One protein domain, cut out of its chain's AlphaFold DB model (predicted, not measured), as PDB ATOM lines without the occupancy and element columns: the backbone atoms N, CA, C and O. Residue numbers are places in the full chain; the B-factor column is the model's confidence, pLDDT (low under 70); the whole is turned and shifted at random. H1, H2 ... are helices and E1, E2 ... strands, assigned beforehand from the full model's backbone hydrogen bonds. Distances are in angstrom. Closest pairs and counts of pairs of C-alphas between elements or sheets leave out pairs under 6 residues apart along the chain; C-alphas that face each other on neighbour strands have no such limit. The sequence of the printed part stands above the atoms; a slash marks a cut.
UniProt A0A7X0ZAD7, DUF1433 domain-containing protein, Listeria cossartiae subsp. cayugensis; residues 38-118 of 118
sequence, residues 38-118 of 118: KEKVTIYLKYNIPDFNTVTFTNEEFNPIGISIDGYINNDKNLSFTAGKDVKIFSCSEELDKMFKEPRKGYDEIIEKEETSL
ATOM      1  N   LYS A  38      21.377   8.685 292.879       95.38
ATOM      2  CA  LYS A  38      21.899   9.992 293.306       95.38
ATOM      3  C   LYS A  38      22.587  10.734 292.169       95.38
ATOM      4  O   LYS A  38      22.421  11.948 292.054       95.38
ATOM      5  N   GLU A  39      23.335  10.029 291.325       95.38
ATOM      6  CA  GLU A  39      23.975  10.616 290.147       95.38
ATOM      7  C   GLU A  39      22.927  11.167 289.169       95.38
ATOM      8  O   GLU A  39      22.980  12.345 288.809       95.38
ATOM      9  N   LYS A  40      21.898  10.373 288.848       95.06
ATOM     10  CA  LYS A  40      20.777  10.791 287.986       95.06
ATOM     11  C   LYS A  40      20.039  12.012 288.524       95.06
ATOM     12  O   LYS A  40      19.777  12.956 287.778       95.06
ATOM     13  N   VAL A  41      19.739  12.025 289.824       96.19
ATOM     14  CA  VAL A  41      19.105  13.172 290.496       96.19
ATOM     15  C   VAL A  41      20.008  14.404 290.440       96.19
ATOM     16  O   VAL A  41      19.532  15.500 290.154       96.19
ATOM     17  N   THR A  42      21.314  14.236 290.653       97.12
ATOM     18  CA  THR A  42      22.284  15.338 290.583       97.12
ATOM     19  C   THR A  42      22.332  15.948 289.184       97.12
ATOM     20  O   THR A  42      22.276  17.170 289.054       97.12
ATOM     21  N   ILE A  43      22.383  15.119 288.135       96.38
ATOM     22  CA  ILE A  43      22.358  15.567 286.733       96.38
ATOM     23  C   ILE A  43      21.055  16.313 286.434       96.38
ATOM     24  O   ILE A  43      21.084  17.420 285.896       96.38
ATOM     25  N   TYR A  44      19.914  15.750 286.840       96.75
ATOM     26  CA  TYR A  44      18.605  16.371 286.656       96.75
ATOM     27  C   TYR A  44      18.506  17.752 287.320       96.75
ATOM     28  O   TYR A  44      18.081  18.711 286.671       96.75
ATOM     29  N   LEU A  45      18.922  17.866 288.587       97.31
ATOM     30  CA  LEU A  45      18.918  19.128 289.331       97.31
ATOM     31  C   LEU A  45      19.854  20.147 288.679       97.31
ATOM     32  O   LEU A  45      19.430  21.258 288.372       97.31
ATOM     33  N   LYS A  46      21.098  19.749 288.395       97.06
ATOM     34  CA  LYS A  46      22.105  20.612 287.768       97.06
ATOM     35  C   LYS A  46      21.661  21.131 286.404       97.06
ATOM     36  O   LYS A  46      21.914  22.285 286.075       97.06
ATOM     37  N   TYR A  47      21.013  20.293 285.597       96.56
ATOM     38  CA  TYR A  47      20.546  20.712 284.283       96.56
ATOM     39  C   TYR A  47      19.368  21.678 284.393       96.56
ATOM     40  O   TYR A  47      19.321  22.679 283.673       96.56
ATOM     41  N   ASN A  48      18.385  21.370 285.240       97.00
ATOM     42  CA  ASN A  48      17.121  22.098 285.267       97.00
ATOM     43  C   ASN A  48      17.125  23.338 286.164       97.00
ATOM     44  O   ASN A  48      16.254  24.185 285.990       97.00
ATOM     45  N   ILE A  49      18.087  23.478 287.073       97.81
ATOM     46  CA  ILE A  49      18.176  24.607 288.001       97.81
ATOM     47  C   ILE A  49      19.422  25.432 287.648       97.81
ATOM     48  O   ILE A  49      20.536  24.983 287.918       97.81
ATOM     49  N   PRO A  50      19.271  26.630 287.050       96.12
ATOM     50  CA  PRO A  50      20.407  27.458 286.631       96.12
ATOM     51  C   PRO A  50      21.377  27.806 287.768       96.12
ATOM     52  O   PRO A  50      22.588  27.757 287.571       96.12
ATOM     53  N   ASP A  51      20.848  28.082 288.962       96.06
ATOM     54  CA  ASP A  51      21.625  28.456 290.152       96.06
ATOM     55  C   ASP A  51      21.943  27.244 291.054       96.06
ATOM     56  O   ASP A  51      22.052  27.355 292.280       96.06
ATOM     57  N   PHE A  52      22.050  26.048 290.467       97.75
ATOM     58  CA  PHE A  52      22.452  24.844 291.190       97.75
ATOM     59  C   PHE A  52      23.926  24.919 291.606       97.75
ATOM     60  O   PHE A  52      24.808  25.146 290.778       97.75
ATOM     61  N   ASN A  53      24.208  24.655 292.883       97.25
ATOM     62  CA  ASN A  53      25.563  24.619 293.432       97.25
ATOM     63  C   ASN A  53      25.880  23.254 294.062       97.25
ATOM     64  O   ASN A  53      26.782  22.550 293.612       97.25
ATOM     65  N   THR A  54      25.123  22.857 295.087       97.69
ATOM     66  CA  THR A  54      25.357  21.603 295.820       97.69
ATOM     67  C   THR A  54      24.065  20.829 296.024       97.69
ATOM     68  O   THR A  54      22.986  21.410 296.085       97.69
ATOM     69  N   VAL A  55      24.182  19.512 296.188       98.38
ATOM     70  CA  VAL A  55      23.098  18.636 296.638       98.38
ATOM     71  C   VAL A  55      23.553  17.880 297.879       98.38
ATOM     72  O   VAL A  55      24.686  17.402 297.943       98.38
ATOM     73  N   THR A  56      22.677  17.786 298.872       98.50
ATOM     74  CA  THR A  56      22.876  16.972 300.071       98.50
ATOM     75  C   THR A  56      21.768  15.938 300.155       98.50
ATOM     76  O   THR A  56      20.598  16.291 300.263       98.50
ATOM     77  N   PHE A  57      22.147  14.665 300.132       97.88
ATOM     78  CA  PHE A  57      21.229  13.547 300.329       97.88
ATOM     79  C   PHE A  57      21.098  13.240 301.820       97.88
ATOM     80  O   PHE A  57      22.103  13.172 302.529       97.88
ATOM     81  N   THR A  58      19.867  13.070 302.296       97.19
ATOM     82  CA  THR A  58      19.558  12.897 303.724       97.19
ATOM     83  C   THR A  58      18.975  11.539 304.066       97.19
ATOM     84  O   THR A  58      19.100  11.118 305.213       97.19
ATOM     85  N   ASN A  59      18.334  10.869 303.108       95.44
ATOM     86  CA  ASN A  59      17.710   9.572 303.333       95.44
ATOM     87  C   ASN A  59      17.731   8.711 302.064       95.44
ATOM     88  O   ASN A  59      17.651   9.234 300.951       95.44
ATOM     89  N   GLU A  60      17.820   7.400 302.265       94.19
ATOM     90  CA  GLU A  60      17.772   6.347 301.249       94.19
ATOM     91  C   GLU A  60      16.896   5.225 301.792       94.19
ATOM     92  O   GLU A  60      17.274   4.533 302.741       94.19
ATOM     93  N   GLU A  61      15.717   5.040 301.210       90.94
ATOM     94  CA  GLU A  61      14.758   4.076 301.734       90.94
ATOM     95  C   GLU A  61      14.137   3.228 300.627       90.94
ATOM     96  O   GLU A  61      13.790   3.716 299.551       90.94
ATOM     97  N   PHE A  62      13.977   1.935 300.919       87.19
ATOM     98  CA  PHE A  62      13.077   1.057 300.182       87.19
ATOM     99  C   PHE A  62      11.714   1.089 300.872       87.19
ATOM    100  O   PHE A  62      11.565   0.566 301.975       87.19
ATOM    101  N   ASN A  63      10.723   1.684 300.219       83.19
ATOM    102  CA  ASN A  63       9.358   1.801 300.718       83.19
ATOM    103  C   ASN A  63       8.403   0.912 299.884       83.19
ATOM    104  O   ASN A  63       8.793   0.389 298.838       83.19
ATOM    105  N   PRO A  64       7.136   0.712 300.297       81.38
ATOM    106  CA  PRO A  64       6.197  -0.129 299.546       81.38
ATOM    107  C   PRO A  64       5.934   0.329 298.099       81.38
ATOM    108  O   PRO A  64       5.527  -0.482 297.271       81.38
ATOM    109  N   ILE A  65       6.153   1.615 297.802       74.56
ATOM    110  CA  ILE A  65       5.967   2.219 296.474       74.56
ATOM    111  C   ILE A  65       7.227   2.031 295.603       74.56
ATOM    112  O   ILE A  65       7.151   2.066 294.376       74.56
ATOM    113  N   GLY A  66       8.383   1.767 296.210       82.50
ATOM    114  CA  GLY A  66       9.646   1.536 295.528       82.50
ATOM    115  C   GLY A  66      10.816   2.068 296.342       82.50
ATOM    116  O   GLY A  66      11.107   1.570 297.424       82.50
ATOM    117  N   ILE A  67      11.514   3.057 295.794       86.44
ATOM    118  CA  ILE A  67      12.597   3.741 296.501       86.44
ATOM    119  C   ILE A  67      12.249   5.204 296.718       86.44
ATOM    120  O   ILE A  67      11.510   5.786 295.920       86.44
ATOM    121  N   SER A  68      12.827   5.789 297.756       91.94
ATOM    122  CA  SER A  68      12.844   7.228 297.977       91.94
ATOM    123  C   SER A  68      14.244   7.687 298.356       91.94
ATOM    124  O   SER A  68      14.903   7.090 299.210       91.94
ATOM    125  N   ILE A  69      14.682   8.757 297.700       95.06
ATOM    126  CA  ILE A  69      15.885   9.508 298.032       95.06
ATOM    127  C   ILE A  69      15.447  10.914 298.393       95.06
ATOM    128  O   ILE A  69      14.918  11.637 297.547       95.06
ATOM    129  N   ASP A  70      15.711  11.298 299.633       96.88
ATOM    130  CA  ASP A  70      15.431  12.643 300.112       96.88
ATOM    131  C   ASP A  70      16.705  13.475 300.106       96.88
ATOM    132  O   ASP A  70      17.813  12.972 300.346       96.88
ATOM    133  N   GLY A  71      16.549  14.770 299.873       98.19
ATOM    134  CA  GLY A  71      17.659  15.697 299.950       98.19
ATOM    135  C   GLY A  71      17.240  17.150 299.864       98.19
ATOM    136  O   GLY A  71      16.060  17.496 299.827       98.19
ATOM    137  N   TYR A  72      18.246  18.011 299.846       98.69
ATOM    138  CA  TYR A  72      18.095  19.442 299.635       98.69
ATOM    139  C   TYR A  72      19.286  19.992 298.856       98.69
ATOM    140  O   TYR A  72      20.357  19.376 298.827       98.69
ATOM    141  N   ILE A  73      19.105  21.144 298.213       98.56
ATOM    142  CA  ILE A  73      20.160  21.783 297.421       98.56
ATOM    143  C   ILE A  73      20.682  23.064 298.068       98.56
ATOM    144  O   ILE A  73      20.056  23.638 298.955       98.56
ATOM    145  N   ASN A  74      21.857  23.509 297.624       97.81
ATOM    146  CA  ASN A  74      22.467  24.798 297.971       97.81
ATOM    147  C   ASN A  74      22.613  25.043 299.482       97.81
ATOM    148  O   ASN A  74      22.651  26.183 299.940       97.81
ATOM    149  N   ASN A  75      22.724  23.958 300.253       97.56
ATOM    150  CA  ASN A  75      22.757  23.954 301.714       97.56
ATOM    151  C   ASN A  75      21.526  24.598 302.387       97.56
ATOM    152  O   ASN A  75      21.587  24.935 303.570       97.56
ATOM    153  N   ASP A  76      20.411  24.739 301.665       98.12
ATOM    154  CA  ASP A  76      19.155  25.275 302.184       98.12
ATOM    155  C   ASP A  76      18.119  24.156 302.303       98.12
ATOM    156  O   ASP A  76      17.652  23.601 301.312       98.12
ATOM    157  N   LYS A  77      17.728  23.836 303.540       97.88
ATOM    158  CA  LYS A  77      16.743  22.784 303.827       97.88
ATOM    159  C   LYS A  77      15.340  23.115 303.314       97.88
ATOM    160  O   LYS A  77      14.539  22.195 303.165       97.88
ATOM    161  N   ASN A  78      15.042  24.386 303.046       98.12
ATOM    162  CA  ASN A  78      13.778  24.771 302.423       98.12
ATOM    163  C   ASN A  78      13.741  24.337 300.957       98.12
ATOM    164  O   ASN A  78      12.673  24.015 300.463       98.12
ATOM    165  N   LEU A  79      14.898  24.222 300.294       98.44
ATOM    166  CA  LEU A  79      15.031  23.738 298.918       98.44
ATOM    167  C   LEU A  79      15.111  22.206 298.873       98.44
ATOM    168  O   LEU A  79      16.073  21.623 298.365       98.44
ATOM    169  N   SER A  80      14.115  21.554 299.471       98.50
ATOM    170  CA  SER A  80      14.062  20.100 299.646       98.50
ATOM    171  C   SER A  80      13.337  19.377 298.511       98.50
ATOM    172  O   SER A  80      12.466  19.949 297.844       98.50
ATOM    173  N   PHE A  81      13.701  18.108 298.312       97.94
ATOM    174  CA  PHE A  81      13.101  17.200 297.342       97.94
ATOM    175  C   PHE A  81      13.043  15.756 297.847       97.94
ATOM    176  O   PHE A  81      13.846  15.335 298.682       97.94
ATOM    177  N   THR A  82      12.138  14.995 297.232       96.25
ATOM    178  CA  THR A  82      12.071  13.534 297.288       96.25
ATOM    179  C   THR A  82      12.022  12.993 295.863       96.25
ATOM    180  O   THR A  82      11.140  13.357 295.075       96.25
ATOM    181  N   ALA A  83      12.967  12.114 295.538       94.81
ATOM    182  CA  ALA A  83      13.088  11.449 294.248       94.81
ATOM    183  C   ALA A  83      12.810   9.944 294.372       94.81
ATOM    184  O   ALA A  83      13.246   9.293 295.321       94.81
ATOM    185  N   GLY A  84      12.075   9.396 293.407       90.81
ATOM    186  CA  GLY A  84      11.756   7.976 293.316       90.81
ATOM    187  C   GLY A  84      12.767   7.164 292.500       90.81
ATOM    188  O   GLY A  84      13.887   7.590 292.244       90.81
ATOM    189  N   LYS A  85      12.335   5.972 292.058       80.06
ATOM    190  CA  LYS A  85      13.143   4.991 291.295       80.06
ATOM    191  C   LYS A  85      13.646   5.467 289.937       80.06
ATOM    192  O   LYS A  85      14.599   4.927 289.386       80.06
ATOM    193  N   ASP A  86      12.919   6.396 289.368       70.62
ATOM    194  CA  ASP A  86      13.194   7.011 288.093       70.62
ATOM    195  C   ASP A  86      12.857   8.475 288.344       70.62
ATOM    196  O   ASP A  86      11.797   8.747 288.917       70.62
ATOM    197  N   VAL A  87      13.737   9.413 287.986       76.69
ATOM    198  CA  VAL A  87      13.579  10.855 288.285       76.69
ATOM    199  C   VAL A  87      12.252  11.419 287.732       76.69
ATOM    200  O   VAL A  87      11.828  12.513 288.079       76.69
ATOM    201  N   LYS A  88      11.530  10.632 286.928       81.69
ATOM    202  CA  LYS A  88      10.107  10.790 286.593       81.69
ATOM    203  C   LYS A  88       9.198  11.005 287.809       81.69
ATOM    204  O   LYS A  88       8.237  11.760 287.711       81.69
ATOM    205  N   ILE A  89       9.472  10.344 288.933       86.44
ATOM    206  CA  ILE A  89       8.790  10.589 290.207       86.44
ATOM    207  C   ILE A  89       9.687  11.523 291.009       86.44
ATOM    208  O   ILE A  89      10.578  11.079 291.733       86.44
ATOM    209  N   PHE A  90       9.462  12.822 290.849       93.38
ATOM    210  CA  PHE A  90      10.187  13.858 291.566       93.38
ATOM    211  C   PHE A  90       9.189  14.828 292.184       93.38
ATOM    212  O   PHE A  90       8.303  15.347 291.507       93.38
ATOM    213  N   SER A  91       9.336  15.049 293.481       94.62
ATOM    214  CA  SER A  91       8.556  16.025 294.235       94.62
ATOM    215  C   SER A  91       9.506  16.951 294.974       94.62
ATOM    216  O   SER A  91      10.572  16.526 295.421       94.62
ATOM    217  N   CYS A  92       9.135  18.217 295.089       97.06
ATOM    218  CA  CYS A  92       9.945  19.219 295.755       97.06
ATOM    219  C   CYS A  92       9.087  20.241 296.490       97.06
ATOM    220  O   CYS A  92       7.886  20.363 296.255       97.06
ATOM    221  N   SER A  93       9.742  20.972 297.385       98.25
ATOM    222  CA  SER A  93       9.228  22.200 297.994       98.25
ATOM    223  C   SER A  93       8.801  23.236 296.948       98.25
ATOM    224  O   SER A  93       9.333  23.273 295.836       98.25
ATOM    225  N   GLU A  94       7.868  24.117 297.319       97.94
ATOM    226  CA  GLU A  94       7.426  25.219 296.456       97.94
ATOM    227  C   GLU A  94       8.564  26.199 296.146       97.94
ATOM    228  O   GLU A  94       8.602  26.797 295.069       97.94
ATOM    229  N   GLU A  95       9.483  26.400 297.089       97.75
ATOM    230  CA  GLU A  95      10.668  27.236 296.918       97.75
ATOM    231  C   GLU A  95      11.612  26.654 295.867       97.75
ATOM    232  O   GLU A  95      12.054  27.384 294.979       97.75
ATOM    233  N   LEU A  96      11.878  25.344 295.928       98.12
ATOM    234  CA  LEU A  96      12.701  24.661 294.932       98.12
ATOM    235  C   LEU A  96      12.014  24.631 293.563       98.12
ATOM    236  O   LEU A  96      12.675  24.846 292.549       98.12
ATOM    237  N   ASP A  97      10.696  24.428 293.526       97.31
ATOM    238  CA  ASP A  97       9.912  24.374 292.286       97.31
ATOM    239  C   ASP A  97      10.059  25.657 291.447       97.31
ATOM    240  O   ASP A  97      10.235  25.604 290.231       97.31
ATOM    241  N   LYS A  98      10.110  26.818 292.113       97.12
ATOM    242  CA  LYS A  98      10.300  28.137 291.482       97.12
ATOM    243  C   LYS A  98      11.685  28.334 290.857       97.12
ATOM    244  O   LYS A  98      11.853  29.258 290.065       97.12
ATOM    245  N   MET A  99      12.674  27.515 291.219       97.44
ATOM    246  CA  MET A  99      14.037  27.611 290.686       97.44
ATOM    247  C   MET A  99      14.229  26.843 289.373       97.44
ATOM    248  O   MET A  99      15.268  26.985 288.723       97.44
ATOM    249  N   PHE A 100      13.260  26.013 288.981       97.38
ATOM    250  CA  PHE A 100      13.340  25.258 287.738       97.38
ATOM    251  C   PHE A 100      13.210  26.175 286.523       97.38
ATOM    252  O   PHE A 100      12.336  27.039 286.447       97.38
ATOM    253  N   LYS A 101      14.053  25.936 285.519       96.62
ATOM    254  CA  LYS A 101      13.838  26.480 284.179       96.62
ATOM    255  C   LYS A 101      12.684  25.736 283.504       96.62
ATOM    256  O   LYS A 101      12.587  24.512 283.598       96.62
ATOM    257  N   GLU A 102      11.855  26.470 282.769       94.00
ATOM    258  CA  GLU A 102      10.725  25.910 282.026       94.00
ATOM    259  C   GLU A 102      11.006  25.908 280.505       94.00
ATOM    260  O   GLU A 102      11.508  26.906 279.976       94.00
ATOM    261  N   PRO A 103      10.695  24.819 279.771       93.12
ATOM    262  CA  PRO A 103      10.150  23.559 280.276       93.12
ATOM    263  C   PRO A 103      11.222  22.692 280.952       93.12
ATOM    264  O   PRO A 103      12.365  22.615 280.481       93.12
ATOM    265  N   ARG A 104      10.822  21.968 282.002       93.19
ATOM    266  CA  ARG A 104      11.676  20.953 282.642       93.19
ATOM    267  C   ARG A 104      12.028  19.837 281.664       93.19
ATOM    268  O   ARG A 104      11.217  19.436 280.829       93.19
ATOM    269  N   LYS A 105      13.242  19.312 281.795       93.81
ATOM    270  CA  LYS A 105      13.758  18.192 281.006       93.81
ATOM    271  C   LYS A 105      13.980  16.971 281.880       93.81
ATOM    272  O   LYS A 105      14.628  17.063 282.922       93.81
ATOM    273  N   GLY A 106      13.416  15.842 281.453       92.88
ATOM    274  CA  GLY A 106      13.654  14.546 282.082       92.88
ATOM    275  C   GLY A 106      15.088  14.068 281.857       92.88
ATOM    276  O   GLY A 106      15.754  14.527 280.933       92.88
ATOM    277  N   TYR A 107      15.552  13.137 282.692       92.44
ATOM    278  CA  TYR A 107      16.912  12.593 282.616       92.44
ATOM    279  C   TYR A 107      17.252  12.036 281.223       92.44
ATOM    280  O   TYR A 107      18.256  12.436 280.644       92.44
ATOM    281  N   ASP A 108      16.380  11.200 280.651       92.25
ATOM    282  CA  ASP A 108      16.606  10.579 279.336       92.25
ATOM    283  C   ASP A 108      16.796  11.639 278.226       92.25
ATOM    284  O   ASP A 108      17.706  11.534 277.409       92.25
ATOM    285  N   GLU A 109      16.009  12.725 278.258       92.69
ATOM    286  CA  GLU A 109      16.135  13.847 277.310       92.69
ATOM    287  C   GLU A 109      17.424  14.662 277.502       92.69
ATOM    288  O   GLU A 109      17.891  15.315 276.568       92.69
ATOM    289  N   ILE A 110      17.960  14.705 278.727       93.75
ATOM    290  CA  ILE A 110      19.213  15.405 279.032       93.75
ATOM    291  C   ILE A 110      20.384  14.625 278.435       93.75
ATOM    292  O   ILE A 110      21.196  15.215 277.725       93.75
ATOM    293  N   ILE A 111      20.428  13.311 278.665       92.44
ATOM    294  CA  ILE A 111      21.510  12.449 278.177       92.44
ATOM    295  C   ILE A 111      21.529  12.394 276.647       92.44
ATOM    296  O   ILE A 111      22.582  12.596 276.051       92.44
ATOM    297  N   GLU A 112      20.372  12.241 275.994       91.88
ATOM    298  CA  GLU A 112      20.290  12.232 274.525       91.88
ATOM    299  C   GLU A 112      20.860  13.523 273.902       91.88
ATOM    300  O   GLU A 112      21.542  13.499 272.873       91.88
ATOM    301  N   LYS A 113      20.632  14.676 274.544       87.50
ATOM    302  CA  LYS A 113      21.196  15.959 274.099       87.50
ATOM    303  C   LYS A 113      22.702  16.060 274.305       87.50
ATOM    304  O   LYS A 113      23.375  16.659 273.468       87.50
ATOM    305  N   GLU A 114      23.222  15.548 275.415       83.00
ATOM    306  CA  GLU A 114      24.663  15.561 275.685       83.00
ATOM    307  C   GLU A 114      25.411  14.649 274.704       83.00
ATOM    308  O   GLU A 114      26.433  15.061 274.159       83.00
ATOM    309  N   GLU A 115      24.857  13.476 274.390       80.94
ATOM    310  CA  GLU A 115      25.427  12.542 273.411       80.94
ATOM    311  C   GLU A 115      25.393  13.076 271.971       80.94
ATOM    312  O   GLU A 115      26.322  12.837 271.207       80.94
ATOM    313  N   THR A 116      24.353  13.826 271.592       76.62
ATOM    314  CA  THR A 116      24.229  14.418 270.243       76.62
ATOM    315  C   THR A 116      24.997  15.731 270.059       76.62
ATOM    316  O   THR A 116      25.103  16.223 268.935       76.62
ATOM    317  N   SER A 117      25.521  16.308 271.144       68.62
ATOM    318  CA  SER A 117      26.342  17.529 271.126       68.62
ATOM    319  C   SER A 117      27.854  17.251 271.071       68.62
ATOM    320  O   SER A 117      28.638  18.204 271.024       68.62
ATOM    321  N   LEU A 118      28.247  15.972 271.103       54.75
ATOM    322  CA  LEU A 118      29.614  15.454 270.952       54.75
ATOM    323  C   LEU A 118      29.920  15.112 269.487       54.75
ATOM    324  O   LEU A 118      31.090  15.320 269.088       54.75
TER     325      LEU A 118
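This is residues 38 to 118 of the 118 residues of the protein "DUF1433 domain-containing protein" of Listeria cossartiae subsp. cayugensis (UniProt A0A7X0ZAD7). A twisted wall of four antiparallel strands has helix H1 slanting over one face, and H3 leads away from H1 as an arm whose residues 112 to 116, with 117 and 118, stick out. The printed part has 81 residues, with elements in the order H1 E1 E2 E3 E4 H2 H3; the sheet order is E1 - E2 - E3 - E4, a meander, each strand the antiparallel neighbour of the one before. The class is mixed, in two layers, H1 on one face of the sheet. It is compact, with a radius of gyration of the C-alphas of 12.7 A and spans of 37 by 26 by 19 A.

H1, residues 38 to 48, is on the sheet of E1, 55 to 63, E2, 66 to 73, E3, 80 to 83, and E4, 90 to 92, at a height over the sheet of 9.0 A. Its closest C-alphas to E1 are Thr 42 and Val 55, 6.9 A. E1 bends by 55 degrees at residue 58. Hairpin E1 and E2 has N 58 and O 70 within hydrogen-bond range at 2.8 A; hairpin E2 and E3 has N 71 and O 81 at 3.0 A; hairpin E3 and E4 has N 82 and O 91 at 2.8 A. H2, residues 94 to 97, only grazes the sheet. H3, residues 107 to 116, touches H1, about perpendicular at 73 degrees, with closest C-alphas Tyr 44 and Tyr 107, 5.8 A; it is not on the sheet. In H1 and H3 every O i to N i+4 pair is within hydrogen-bond range; H2 is too short for one.

H1 begins at C-alpha 38 (21.899, 9.992, 293.306) and is 15.3 A long. E1 is 22.1 A, E2 22.9 A and E3 10.2 A. H3, 14.5 A, ends at C-alpha 116 (24.229, 14.418, 270.243).

The farthest C-alphas, Pro 64 and Leu 118, are 40.1 A apart. The printed part has no cut and no long link. Residues 117 to 118 are under pLDDT 70.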